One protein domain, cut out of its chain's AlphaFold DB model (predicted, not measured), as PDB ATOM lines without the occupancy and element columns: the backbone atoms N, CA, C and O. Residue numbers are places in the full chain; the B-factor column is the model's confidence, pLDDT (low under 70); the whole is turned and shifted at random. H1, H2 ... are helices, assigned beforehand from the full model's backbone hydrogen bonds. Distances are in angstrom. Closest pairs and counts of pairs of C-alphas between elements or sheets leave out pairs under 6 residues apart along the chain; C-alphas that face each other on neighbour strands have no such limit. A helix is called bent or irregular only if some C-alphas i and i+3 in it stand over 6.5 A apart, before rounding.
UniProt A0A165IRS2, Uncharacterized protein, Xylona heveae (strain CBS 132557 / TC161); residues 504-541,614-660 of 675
ATOM      1  N   ALA A 504     209.611 278.802 165.375       93.81
ATOM      2  CA  ALA A 504     208.678 278.912 164.256       93.81
ATOM      3  C   ALA A 504     209.089 278.081 163.038       93.81
ATOM      4  O   ALA A 504     208.242 277.394 162.473       93.81
ATOM      5  N   ARG A 505     210.377 278.089 162.671       93.75
ATOM      6  CA  ARG A 505     210.907 277.206 161.621       93.75
ATOM      7  C   ARG A 505     210.720 275.735 161.986       93.75
ATOM      8  O   ARG A 505     210.092 275.006 161.234       93.75
ATOM      9  N   THR A 506     211.134 275.336 163.188       94.19
ATOM     10  CA  THR A 506     210.996 273.956 163.689       94.19
ATOM     11  C   THR A 506     209.530 273.495 163.705       94.19
ATOM     12  O   THR A 506     209.224 272.377 163.297       94.19
ATOM     13  N   PHE A 507     208.598 274.368 164.099       94.19
ATOM     14  CA  PHE A 507     207.160 274.097 164.053       94.19
ATOM     15  C   PHE A 507     206.636 273.946 162.614       94.19
ATOM     16  O   PHE A 507     205.966 272.960 162.308       94.19
ATOM     17  N   SER A 508     206.950 274.880 161.714       92.44
ATOM     18  CA  SER A 508     206.497 274.800 160.319       92.44
ATOM     19  C   SER A 508     207.111 273.614 159.564       92.44
ATOM     20  O   SER A 508     206.399 272.957 158.812       92.44
ATOM     21  N   GLU A 509     208.393 273.314 159.782       91.75
ATOM     22  CA  GLU A 509     209.154 272.291 159.048       91.75
ATOM     23  C   GLU A 509     208.938 270.868 159.585       91.75
ATOM     24  O   GLU A 509     208.844 269.940 158.785       91.75
ATOM     25  N   LEU A 510     208.840 270.676 160.910       92.75
ATOM     26  CA  LEU A 510     208.740 269.338 161.518       92.75
ATOM     27  C   LEU A 510     207.331 268.993 162.016       92.75
ATOM     28  O   LEU A 510     206.903 267.852 161.871       92.75
ATOM     29  N   TYR A 511     206.597 269.947 162.600       93.38
ATOM     30  CA  TYR A 511     205.278 269.668 163.189       93.38
ATOM     31  C   TYR A 511     204.139 269.802 162.171       93.38
ATOM     32  O   TYR A 511     203.277 268.927 162.085       93.38
ATOM     33  N   LEU A 512     204.120 270.886 161.390       93.19
ATOM     34  CA  LEU A 512     202.993 271.205 160.509       93.19
ATOM     35  C   LEU A 512     203.181 270.722 159.064       93.19
ATOM     36  O   LEU A 512     202.286 270.068 158.530       93.19
ATOM     37  N   GLY A 513     204.303 271.056 158.420       92.25
ATOM     38  CA  GLY A 513     204.568 270.779 157.001       92.25
ATOM     39  C   GLY A 513     204.340 269.316 156.592       92.25
ATOM     40  O   GLY A 513     203.572 269.082 155.654       92.25
ATOM     41  N   PRO A 514     204.866 268.319 157.337       92.31
ATOM     42  CA  PRO A 514     204.657 266.894 157.055       92.31
ATOM     43  C   PRO A 514     203.193 266.429 157.099       92.31
ATOM     44  O   PRO A 514     202.889 265.331 156.649       92.31
ATOM     45  N   ILE A 515     202.279 267.249 157.627       93.50
ATOM     46  CA  ILE A 515     200.847 266.951 157.741       93.50
ATOM     47  C   ILE A 515     200.032 267.805 156.762       93.50
ATOM     48  O   ILE A 515     199.167 267.290 156.046       93.50
ATOM     49  N   LEU A 516     200.326 269.106 156.701       93.38
ATOM     50  CA  LEU A 516     199.593 270.082 155.901       93.38
ATOM     51  C   LEU A 516     199.951 270.009 154.410       93.38
ATOM     52  O   LEU A 516     199.049 270.048 153.574       93.38
ATOM     53  N   ASP A 517     201.227 269.862 154.049       92.31
ATOM     54  CA  ASP A 517     201.643 269.881 152.642       92.31
ATOM     55  C   ASP A 517     201.190 268.638 151.858       92.31
ATOM     56  O   ASP A 517     200.804 268.783 150.695       92.31
ATOM     57  N   PRO A 518     201.173 267.409 152.420       92.12
ATOM     58  CA  PRO A 518     200.503 266.280 151.780       92.12
ATOM     59  C   PRO A 518     198.990 266.486 151.625       92.12
ATOM     60  O   PRO A 518     198.445 266.129 150.581       92.12
ATOM     61  N   ALA A 519     198.317 267.086 152.617       91.50
ATOM     62  CA  ALA A 519     196.873 267.332 152.579       91.50
ATOM     63  C   ALA A 519     196.487 268.397 151.536       91.50
ATOM     64  O   ALA A 519     195.562 268.198 150.748       91.50
ATOM     65  N   LEU A 520     197.233 269.503 151.465       92.00
ATOM     66  CA  LEU A 520     197.035 270.535 150.446       92.00
ATOM     67  C   LEU A 520     197.361 270.014 149.042       92.00
ATOM     68  O   LEU A 520     196.647 270.351 148.101       92.00
ATOM     69  N   ARG A 521     198.372 269.146 148.887       91.56
ATOM     70  CA  ARG A 521     198.648 268.475 147.604       91.56
ATOM     71  C   ARG A 521     197.516 267.540 147.180       91.56
ATOM     72  O   ARG A 521     197.121 267.604 146.018       91.56
ATOM     73  N   SER A 522     196.964 266.718 148.079       90.06
ATOM     74  CA  SER A 522     195.814 265.867 147.733       90.06
ATOM     75  C   SER A 522     194.581 266.700 147.381       90.06
ATOM     76  O   SER A 522     193.972 266.449 146.346       90.06
ATOM     77  N   LEU A 523     194.273 267.749 148.153       85.06
ATOM     78  CA  LEU A 523     193.174 268.680 147.864       85.06
ATOM     79  C   LEU A 523     193.307 269.332 146.479       85.06
ATOM     80  O   LEU A 523     192.334 269.363 145.728       85.06
ATOM     81  N   VAL A 524     194.507 269.818 146.140       88.00
ATOM     82  CA  VAL A 524     194.823 270.452 144.849       88.00
ATOM     83  C   VAL A 524     194.648 269.484 143.678       88.00
ATOM     84  O   VAL A 524     194.061 269.865 142.669       88.00
ATOM     85  N   VAL A 525     195.106 268.237 143.817       89.19
ATOM     86  CA  VAL A 525     195.018 267.219 142.754       89.19
ATOM     87  C   VAL A 525     193.599 266.660 142.598       89.19
ATOM     88  O   VAL A 525     193.145 266.489 141.474       89.19
ATOM     89  N   VAL A 526     192.889 266.390 143.699       86.94
ATOM     90  CA  VAL A 526     191.552 265.763 143.678       86.94
ATOM     91  C   VAL A 526     190.457 266.738 143.237       86.94
ATOM     92  O   VAL A 526     189.515 266.327 142.570       86.94
ATOM     93  N   ASN A 527     190.579 268.025 143.577       83.12
ATOM     94  CA  ASN A 527     189.563 269.047 143.290       83.12
ATOM     95  C   ASN A 527     189.971 270.002 142.146       83.12
ATOM     96  O   ASN A 527     189.407 271.089 142.032       83.12
ATOM     97  N   GLU A 528     190.988 269.632 141.354       83.06
ATOM     98  CA  GLU A 528     191.542 270.398 140.217       83.06
ATOM     99  C   GLU A 528     191.820 271.891 140.520       83.06
ATOM    100  O   GLU A 528     191.638 272.785 139.687       83.06
ATOM    101  N   LEU A 529     192.267 272.189 141.744       83.31
ATOM    102  CA  LEU A 529     192.513 273.560 142.204       83.31
ATOM    103  C   LEU A 529     193.867 274.074 141.690       83.31
ATOM    104  O   LEU A 529     194.796 273.302 141.452       83.31
ATOM    105  N   THR A 530     194.038 275.394 141.567       85.31
ATOM    106  CA  THR A 530     195.351 275.937 141.179       85.31
ATOM    107  C   THR A 530     196.403 275.702 142.269       85.31
ATOM    108  O   THR A 530     196.135 275.868 143.460       85.31
ATOM    109  N   ALA A 531     197.643 275.400 141.868       85.62
ATOM    110  CA  ALA A 531     198.769 275.271 142.799       85.62
ATOM    111  C   ALA A 531     198.983 276.544 143.649       85.62
ATOM    112  O   ALA A 531     199.310 276.449 144.831       85.62
ATOM    113  N   ASP A 532     198.698 277.724 143.081       85.44
ATOM    114  CA  ASP A 532     198.713 279.018 143.778       85.44
ATOM    115  C   ASP A 532     197.817 279.040 145.028       85.44
ATOM    116  O   ASP A 532     198.141 279.713 146.006       85.44
ATOM    117  N   LEU A 533     196.691 278.312 145.020       85.81
ATOM    118  CA  LEU A 533     195.828 278.183 146.194       85.81
ATOM    119  C   LEU A 533     196.492 277.327 147.276       85.81
ATOM    120  O   LEU A 533     196.451 277.704 148.443       85.81
ATOM    121  N   GLY A 534     197.139 276.221 146.895       84.75
ATOM    122  CA  GLY A 534     197.934 275.405 147.815       84.75
ATOM    123  C   GLY A 534     199.005 276.243 148.518       84.75
ATOM    124  O   GLY A 534     199.058 276.251 149.744       84.75
ATOM    125  N   ILE A 535     199.760 277.039 147.753       85.88
ATOM    126  CA  ILE A 535     200.785 277.967 148.265       85.88
ATOM    127  C   ILE A 535     200.169 279.047 149.178       85.88
ATOM    128  O   ILE A 535     200.702 279.356 150.244       85.88
ATOM    129  N   ALA A 536     199.018 279.615 148.802       84.69
ATOM    130  CA  ALA A 536     198.336 280.640 149.599       84.69
ATOM    131  C   ALA A 536     197.739 280.110 150.921       84.69
ATOM    132  O   ALA A 536     197.511 280.896 151.847       84.69
ATOM    133  N   LEU A 537     197.467 278.804 151.018       86.38
ATOM    134  CA  LEU A 537     196.957 278.154 152.228       86.38
ATOM    135  C   LEU A 537     198.099 277.643 153.121       86.38
ATOM    136  O   LEU A 537     198.073 277.937 154.322       86.38
ATOM    137  N   SER A 538     199.116 276.979 152.547       82.81
ATOM    138  CA  SER A 538     200.281 276.428 153.269       82.81
ATOM    139  C   SER A 538     201.128 277.495 153.961       82.81
ATOM    140  O   SER A 538     201.731 277.218 154.996       82.81
ATOM    141  N   GLY A 539     201.138 278.722 153.427       72.38
ATOM    142  CA  GLY A 539     201.894 279.853 153.961       72.38
ATOM    143  C   GLY A 539     201.584 280.192 155.424       72.38
ATOM    144  O   GLY A 539     200.760 281.062 155.711       72.38
ATOM    145  N   THR A 540     202.325 279.573 156.346       61.03
ATOM    146  CA  THR A 540     202.527 280.024 157.731       61.03
ATOM    147  C   THR A 540     203.476 281.221 157.712       61.03
ATOM    148  O   THR A 540     204.663 281.115 158.008       61.03
ATOM    149  N   GLY A 541     202.953 282.361 157.252       58.84
ATOM    150  CA  GLY A 541     203.714 283.483 156.677       58.84
ATOM    151  C   GLY A 541     204.594 284.310 157.621       58.84
ATOM    152  O   GLY A 541     204.733 285.505 157.389       58.84
ATOM    153  N   PRO A 614     190.009 281.155 160.409       88.06
ATOM    154  CA  PRO A 614     189.597 282.411 159.781       88.06
ATOM    155  C   PRO A 614     190.380 282.732 158.495       88.06
ATOM    156  O   PRO A 614     189.759 283.023 157.469       88.06
ATOM    157  N   ARG A 615     191.719 282.613 158.509       88.25
ATOM    158  CA  ARG A 615     192.588 282.881 157.342       88.25
ATOM    159  C   ARG A 615     192.305 281.908 156.201       88.25
ATOM    160  O   ARG A 615     192.147 282.343 155.061       88.25
ATOM    161  N   LEU A 616     192.193 280.612 156.497       91.00
ATOM    162  CA  LEU A 616     191.892 279.567 155.510       91.00
ATOM    163  C   LEU A 616     190.511 279.790 154.870       91.00
ATOM    164  O   LEU A 616     190.381 279.761 153.643       91.00
ATOM    165  N   ARG A 617     189.490 280.111 155.681       91.75
ATOM    166  CA  ARG A 617     188.139 280.461 155.204       91.75
ATOM    167  C   ARG A 617     188.153 281.692 154.297       91.75
ATOM    168  O   ARG A 617     187.467 281.697 153.274       91.75
ATOM    169  N   GLU A 618     188.920 282.728 154.640       89.06
ATOM    170  CA  GLU A 618     189.028 283.930 153.807       89.06
ATOM    171  C   GLU A 618     189.830 283.668 152.522       89.06
ATOM    172  O   GLU A 618     189.434 284.134 151.455       89.06
ATOM    173  N   GLY A 619     190.898 282.866 152.588       88.25
ATOM    174  CA  GLY A 619     191.691 282.417 151.439       88.25
ATOM    175  C   GLY A 619     190.847 281.677 150.403       88.25
ATOM    176  O   GLY A 619     190.731 282.138 149.263       88.25
ATOM    177  N   LEU A 620     190.165 280.605 150.823       90.12
ATOM    178  CA  LEU A 620     189.202 279.868 149.997       90.12
ATOM    179  C   LEU A 620     188.086 280.795 149.489       90.12
ATOM    180  O   LEU A 620     187.801 280.844 148.292       90.12
ATOM    181  N   GLY A 621     187.506 281.623 150.364       88.69
ATOM    182  CA  GLY A 621     186.474 282.590 149.989       88.69
ATOM    183  C   GLY A 621     186.939 283.640 148.969       88.69
ATOM    184  O   GLY A 621     186.139 284.104 148.155       88.69
ATOM    185  N   ARG A 622     188.218 284.037 148.967       88.44
ATOM    186  CA  ARG A 622     188.820 284.908 147.938       88.44
ATOM    187  C   ARG A 622     189.083 284.153 146.635       88.44
ATOM    188  O   ARG A 622     188.845 284.729 145.575       88.44
ATOM    189  N   TYR A 623     189.518 282.894 146.698       87.75
ATOM    190  CA  TYR A 623     189.717 282.045 145.519       87.75
ATOM    191  C   TYR A 623     188.402 281.793 144.777       87.75
ATOM    192  O   TYR A 623     188.279 282.181 143.619       87.75
ATOM    193  N   PHE A 624     187.372 281.267 145.445       86.25
ATOM    194  CA  PHE A 624     186.104 280.945 144.783       86.25
ATOM    195  C   PHE A 624     185.354 282.186 144.263       86.25
ATOM    196  O   PHE A 624     184.695 282.106 143.229       86.25
ATOM    197  N   ARG A 625     185.520 283.368 144.883       86.56
ATOM    198  CA  ARG A 625     185.021 284.651 144.328       86.56
ATOM    199  C   ARG A 625     185.773 285.127 143.074       86.56
ATOM    200  O   ARG A 625     185.255 285.981 142.354       86.56
ATOM    201  N   LYS A 626     186.973 284.600 142.801       84.00
ATOM    202  CA  LYS A 626     187.677 284.760 141.517       84.00
ATOM    203  C   LYS A 626     187.278 283.647 140.539       84.00
ATOM    204  O   LYS A 626     186.864 283.963 139.433       84.00
ATOM    205  N   ALA A 627     187.331 282.381 140.959       76.69
ATOM    206  CA  ALA A 627     187.056 281.211 140.118       76.69
ATOM    207  C   ALA A 627     185.616 281.171 139.564       76.69
ATOM    208  O   ALA A 627     185.427 280.875 138.390       76.69
ATOM    209  N   ARG A 628     184.605 281.607 140.334       63.12
ATOM    210  CA  ARG A 628     183.211 281.754 139.851       63.12
ATOM    211  C   ARG A 628     183.011 282.826 138.764       63.12
ATOM    212  O   ARG A 628     181.892 283.015 138.305       63.12
ATOM    213  N   LYS A 629     184.065 283.536 138.341       59.41
ATOM    214  CA  LYS A 629     184.057 284.365 137.118       59.41
ATOM    215  C   LYS A 629     184.473 283.592 135.858       59.41
ATOM    216  O   LYS A 629     184.440 284.170 134.778       59.41
ATOM    217  N   PHE A 630     184.891 282.335 136.009       52.44
ATOM    218  CA  PHE A 630     185.474 281.500 134.956       52.44
ATOM    219  C   PHE A 630     184.835 280.105 134.852       52.44
ATOM    220  O   PHE A 630     184.858 279.528 133.771       52.44
ATOM    221  N   SER A 631     184.236 279.586 135.930       52.66
ATOM    222  CA  SER A 631     183.601 278.260 135.957       52.66
ATOM    223  C   SER A 631     182.256 278.303 136.684       52.66
ATOM    224  O   SER A 631     182.183 278.785 137.819       52.66
ATOM    225  N   ALA A 632     181.204 277.793 136.036       57.50
ATOM    226  CA  ALA A 632     179.879 277.603 136.631       57.50
ATOM    227  C   ALA A 632     179.706 276.181 137.198       57.50
ATOM    228  O   ALA A 632     179.110 276.015 138.258       57.50
ATOM    229  N   ASP A 633     180.310 275.191 136.541       58.44
ATOM    230  CA  ASP A 633     180.052 273.750 136.712       58.44
ATOM    231  C   ASP A 633     180.912 273.093 137.815       58.44
ATOM    232  O   ASP A 633     181.250 271.915 137.758       58.44
ATOM    233  N   SER A 634     181.326 273.878 138.816       63.88
ATOM    234  CA  SER A 634     182.178 273.435 139.928       63.88
ATOM    235  C   SER A 634     181.333 273.128 141.167       63.88
ATOM    236  O   SER A 634     181.113 274.016 141.999       63.88
ATOM    237  N   ASP A 635     180.950 271.862 141.343       70.81
ATOM    238  CA  ASP A 635     180.213 271.372 142.524       70.81
ATOM    239  C   ASP A 635     180.994 271.495 143.849       70.81
ATOM    240  O   ASP A 635     180.410 271.438 144.933       70.81
ATOM    241  N   VAL A 636     182.315 271.703 143.792       77.62
ATOM    242  CA  VAL A 636     183.198 271.765 144.966       77.62
ATOM    243  C   VAL A 636     182.816 272.919 145.908       77.62
ATOM    244  O   VAL A 636     183.038 274.101 145.626       77.62
ATOM    245  N   ILE A 637     182.262 272.577 147.076       83.81
ATOM    246  CA  ILE A 637     181.786 273.552 148.066       83.81
ATOM    247  C   ILE A 637     182.963 274.055 148.931       83.81
ATOM    248  O   ILE A 637     183.612 273.251 149.604       83.81
ATOM    249  N   PRO A 638     183.213 275.380 149.043       85.50
ATOM    250  CA  PRO A 638     184.381 275.910 149.765       85.50
ATOM    251  C   PRO A 638     184.430 275.565 151.262       85.50
ATOM    252  O   PRO A 638     185.498 275.592 151.870       85.50
ATOM    253  N   THR A 639     183.281 275.270 151.877       88.75
ATOM    254  CA  THR A 639     183.197 274.829 153.275       88.75
ATOM    255  C   THR A 639     183.555 273.360 153.464       88.75
ATOM    256  O   THR A 639     184.039 273.033 154.541       88.75
ATOM    257  N   HIS A 640     183.366 272.506 152.448       90.50
ATOM    258  CA  HIS A 640     183.832 271.117 152.481       90.50
ATOM    259  C   HIS A 640     185.358 271.093 152.484       90.50
ATOM    260  O   HIS A 640     185.950 270.606 153.438       90.50
ATOM    261  N   LEU A 641     185.978 271.748 151.493       90.56
ATOM    262  CA  LEU A 641     187.436 271.875 151.408       90.56
ATOM    263  C   LEU A 641     188.034 272.421 152.703       90.56
ATOM    264  O   LEU A 641     188.998 271.857 153.201       90.56
ATOM    265  N   LEU A 642     187.456 273.494 153.269       92.94
ATOM    266  CA  LEU A 642     187.913 274.049 154.546       92.94
ATOM    267  C   LEU A 642     187.903 272.991 155.652       92.94
ATOM    268  O   LEU A 642     188.889 272.873 156.368       92.94
ATOM    269  N   GLN A 643     186.797 272.262 155.804       94.44
ATOM    270  CA  GLN A 643     186.652 271.251 156.845       94.44
ATOM    271  C   GLN A 643     187.648 270.098 156.638       94.44
ATOM    272  O   GLN A 643     188.325 269.717 157.585       94.44
ATOM    273  N   GLU A 644     187.851 269.667 155.393       92.81
ATOM    274  CA  GLU A 644     188.838 268.660 154.988       92.81
ATOM    275  C   GLU A 644     190.288 269.060 155.344       92.81
ATOM    276  O   GLU A 644     191.041 268.219 155.833       92.81
ATOM    277  N   ILE A 645     190.680 270.345 155.220       93.50
ATOM    278  CA  ILE A 645     192.005 270.811 155.702       93.50
ATOM    279  C   ILE A 645     192.123 270.656 157.223       93.50
ATOM    280  O   ILE A 645     193.148 270.201 157.731       93.50
ATOM    281  N   LEU A 646     191.091 271.072 157.965       94.88
ATOM    282  CA  LEU A 646     191.125 271.068 159.429       94.88
ATOM    283  C   LEU A 646     191.111 269.634 159.971       94.88
ATOM    284  O   LEU A 646     191.890 269.320 160.866       94.88
ATOM    285  N   ASP A 647     190.295 268.757 159.391       94.69
ATOM    286  CA  ASP A 647     190.200 267.357 159.800       94.69
ATOM    287  C   ASP A 647     191.453 266.564 159.410       94.69
ATOM    288  O   ASP A 647     191.889 265.712 160.187       94.69
ATOM    289  N   ALA A 648     192.119 266.897 158.297       92.56
ATOM    290  CA  ALA A 648     193.455 266.379 158.000       92.56
ATOM    291  C   ALA A 648     194.480 266.811 159.066       92.56
ATOM    292  O   ALA A 648     195.232 265.975 159.564       92.56
ATOM    293  N   VAL A 649     194.478 268.081 159.491       93.81
ATOM    294  CA  VAL A 649     195.380 268.562 160.557       93.81
ATOM    295  C   VAL A 649     195.018 267.985 161.937       93.81
ATOM    296  O   VAL A 649     195.916 267.771 162.751       93.81
ATOM    297  N   LEU A 650     193.761 267.620 162.211       92.62
ATOM    298  CA  LEU A 650     193.409 266.848 163.415       92.62
ATOM    299  C   LEU A 650     193.890 265.394 163.348       92.62
ATOM    300  O   LEU A 650     194.538 264.930 164.282       92.62
ATOM    301  N   SER A 651     193.551 264.681 162.272       91.38
ATOM    302  CA  SER A 651     193.533 263.210 162.251       91.38
ATOM    303  C   SER A 651     194.716 262.545 161.547       91.38
ATOM    304  O   SER A 651     195.035 261.401 161.868       91.38
ATOM    305  N   ARG A 652     195.383 263.221 160.601       90.50
ATOM    306  CA  ARG A 652     196.455 262.601 159.811       90.50
ATOM    307  C   ARG A 652     197.679 262.320 160.705       90.50
ATOM    308  O   ARG A 652     198.143 263.243 161.390       90.50
ATOM    309  N   PRO A 653     198.209 261.083 160.721       88.69
ATOM    310  CA  PRO A 653     199.449 260.767 161.425       88.69
ATOM    311  C   PRO A 653     200.654 261.414 160.726       88.69
ATOM    312  O   PRO A 653     200.544 261.906 159.604       88.69
ATOM    313  N   TYR A 654     201.815 261.380 161.379       88.12
ATOM    314  CA  TYR A 654     203.077 261.613 160.679       88.12
ATOM    315  C   TYR A 654     203.406 260.404 159.794       88.12
ATOM    316  O   TYR A 654     203.223 259.261 160.211       88.12
ATOM    317  N   GLU A 655     203.876 260.673 158.579       82.06
ATOM    318  CA  GLU A 655     204.533 259.691 157.710       82.06
ATOM    319  C   GLU A 655     205.999 259.554 158.169       82.06
ATOM    320  O   GLU A 655     206.570 260.543 158.629       82.06
ATOM    321  N   ASP A 656     206.589 258.352 158.105       72.75
ATOM    322  CA  ASP A 656     207.860 258.036 158.787       72.75
ATOM    323  C   ASP A 656     209.003 259.039 158.494       72.75
ATOM    324  O   ASP A 656     209.261 259.354 157.327       72.75
ATOM    325  N   PRO A 657     209.758 259.497 159.519       60.97
ATOM    326  CA  PRO A 657     209.789 259.000 160.901       60.97
ATOM    327  C   PRO A 657     208.603 259.455 161.781       60.97
ATOM    328  O   PRO A 657     208.000 260.499 161.529       60.97
ATOM    329  N   PRO A 658     208.284 258.712 162.859       72.81
ATOM    330  CA  PRO A 658     207.221 259.080 163.791       72.81
ATOM    331  C   PRO A 658     207.506 260.401 164.528       72.81
ATOM    332  O   PRO A 658     208.657 260.807 164.662       72.81
ATOM    333  N   CYS A 659     206.421 261.019 165.019       76.44
ATOM    334  CA  CYS A 659     206.297 262.227 165.857       76.44
ATOM    335  C   CYS A 659     207.581 263.042 166.171       76.44
ATOM    336  O   CYS A 659     208.472 262.516 166.836       76.44
ATOM    337  N   PRO A 660     207.625 264.358 165.850       85.81
ATOM    338  CA  PRO A 660     208.783 265.232 166.048       85.81
ATOM    339  C   PRO A 660     209.499 265.066 167.393       85.81
ATOM    340  O   PRO A 660     208.979 265.410 168.453       85.81
TER     341      PRO A 660
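AT A GLANCE: This is residues 504 to 541 and 614 to 660 of the 675 residues of an uncharacterized protein of Xylona heveae (strain CBS 132557 / TC161) (UniProt A0A165IRS2). Two helical hairpins, H1b with H2 and H3 with H4, come together as a small, splayed four-helix bundle in which H1b, H2, H3 and H4 make a four-sided ring, each running opposite ways to the next. H1a, the first arm of the bent helix H1, turns off at one end of this bundle, where the tail of residues 652 to 660 also lies, while residues 628 to 633 of the link from H3 to H4 stick out at the other end. The printed part has 85 residues, with four named helices in the order H1, H2, H3, H4 and no named strand, and its class is all helix. It is compact, with a radius of gyration of the C-alphas of 13.7 A, yet elongated in outline, spanning 43 by 23 by 20 A.

HOW THE PARTS SIT: H1, residues 504 to 526, is the longest helix by residues; by its hydrogen bonds it was assigned as one helix, but it is bent, with C-alphas 511 and 514 6.8 A apart. Its arms H1a, residues 504 to 511, and H1b, residues 514 to 526, are only just about perpendicular, at 71 degrees. H1b forms a helical hairpin with H2, residues 531 to 538; they touch, closest at the C-alphas of Leu 520 and Gly 534, 5.6 A, at a shallow tilt of 31 degrees, opposite ways. H1b also touches H4, residues 638 to 651, closest at the C-alphas of Ile 515 and Val 649, 6.4 A, opposite ways at a shallow tilt of 33 degrees, only just short of steep. H2 touches H3, residues 614 to 627, closest at the C-alphas of Leu 537 and Leu 616, 6.2 A, at a shallow tilt of 14 degrees, opposite ways. H3 and H4 form the other helical hairpin: H4 touches H3 with residues 638 to 642 alone, closest at the C-alphas of Leu 620 and Pro 638, 6.2 A, opposite ways at a tilt of 38 degrees, only just steep. H1b and H3 are apart, as are H2 and H4, and H1a touches no helix. Each O i to N i+4 pair is within hydrogen-bond range in H1a, H2, H3 and H4; in H1b it is 7 of 9.

IN THESE COORDINATES: H1a begins at C-alpha 504, at (208.678, 278.912, 164.256). H1b measures 18.8 A from first to last C-alpha, and H2 10.6 A. H3 is 19.9 A long from C-alpha 614, at (189.597, 282.411, 159.781). H4 is 20.0 A long and ends at C-alpha 651, at (193.533, 263.210, 162.251).

THE WHOLE: The two C-alphas farthest apart, those of Lys 629 and Pro 658, are 43.4 A from each other. Residues 542 to 613 are not printed, and C-alphas 541 and 614 are 14.5 A apart across this cut, in the link from H2 to H3. The link from H1 to H2 is tight, and that from H3 to H4 is short. The mean pLDDT of the printed part is 84.6; residues 540 to 541, 628 to 634 and 657 are under 70.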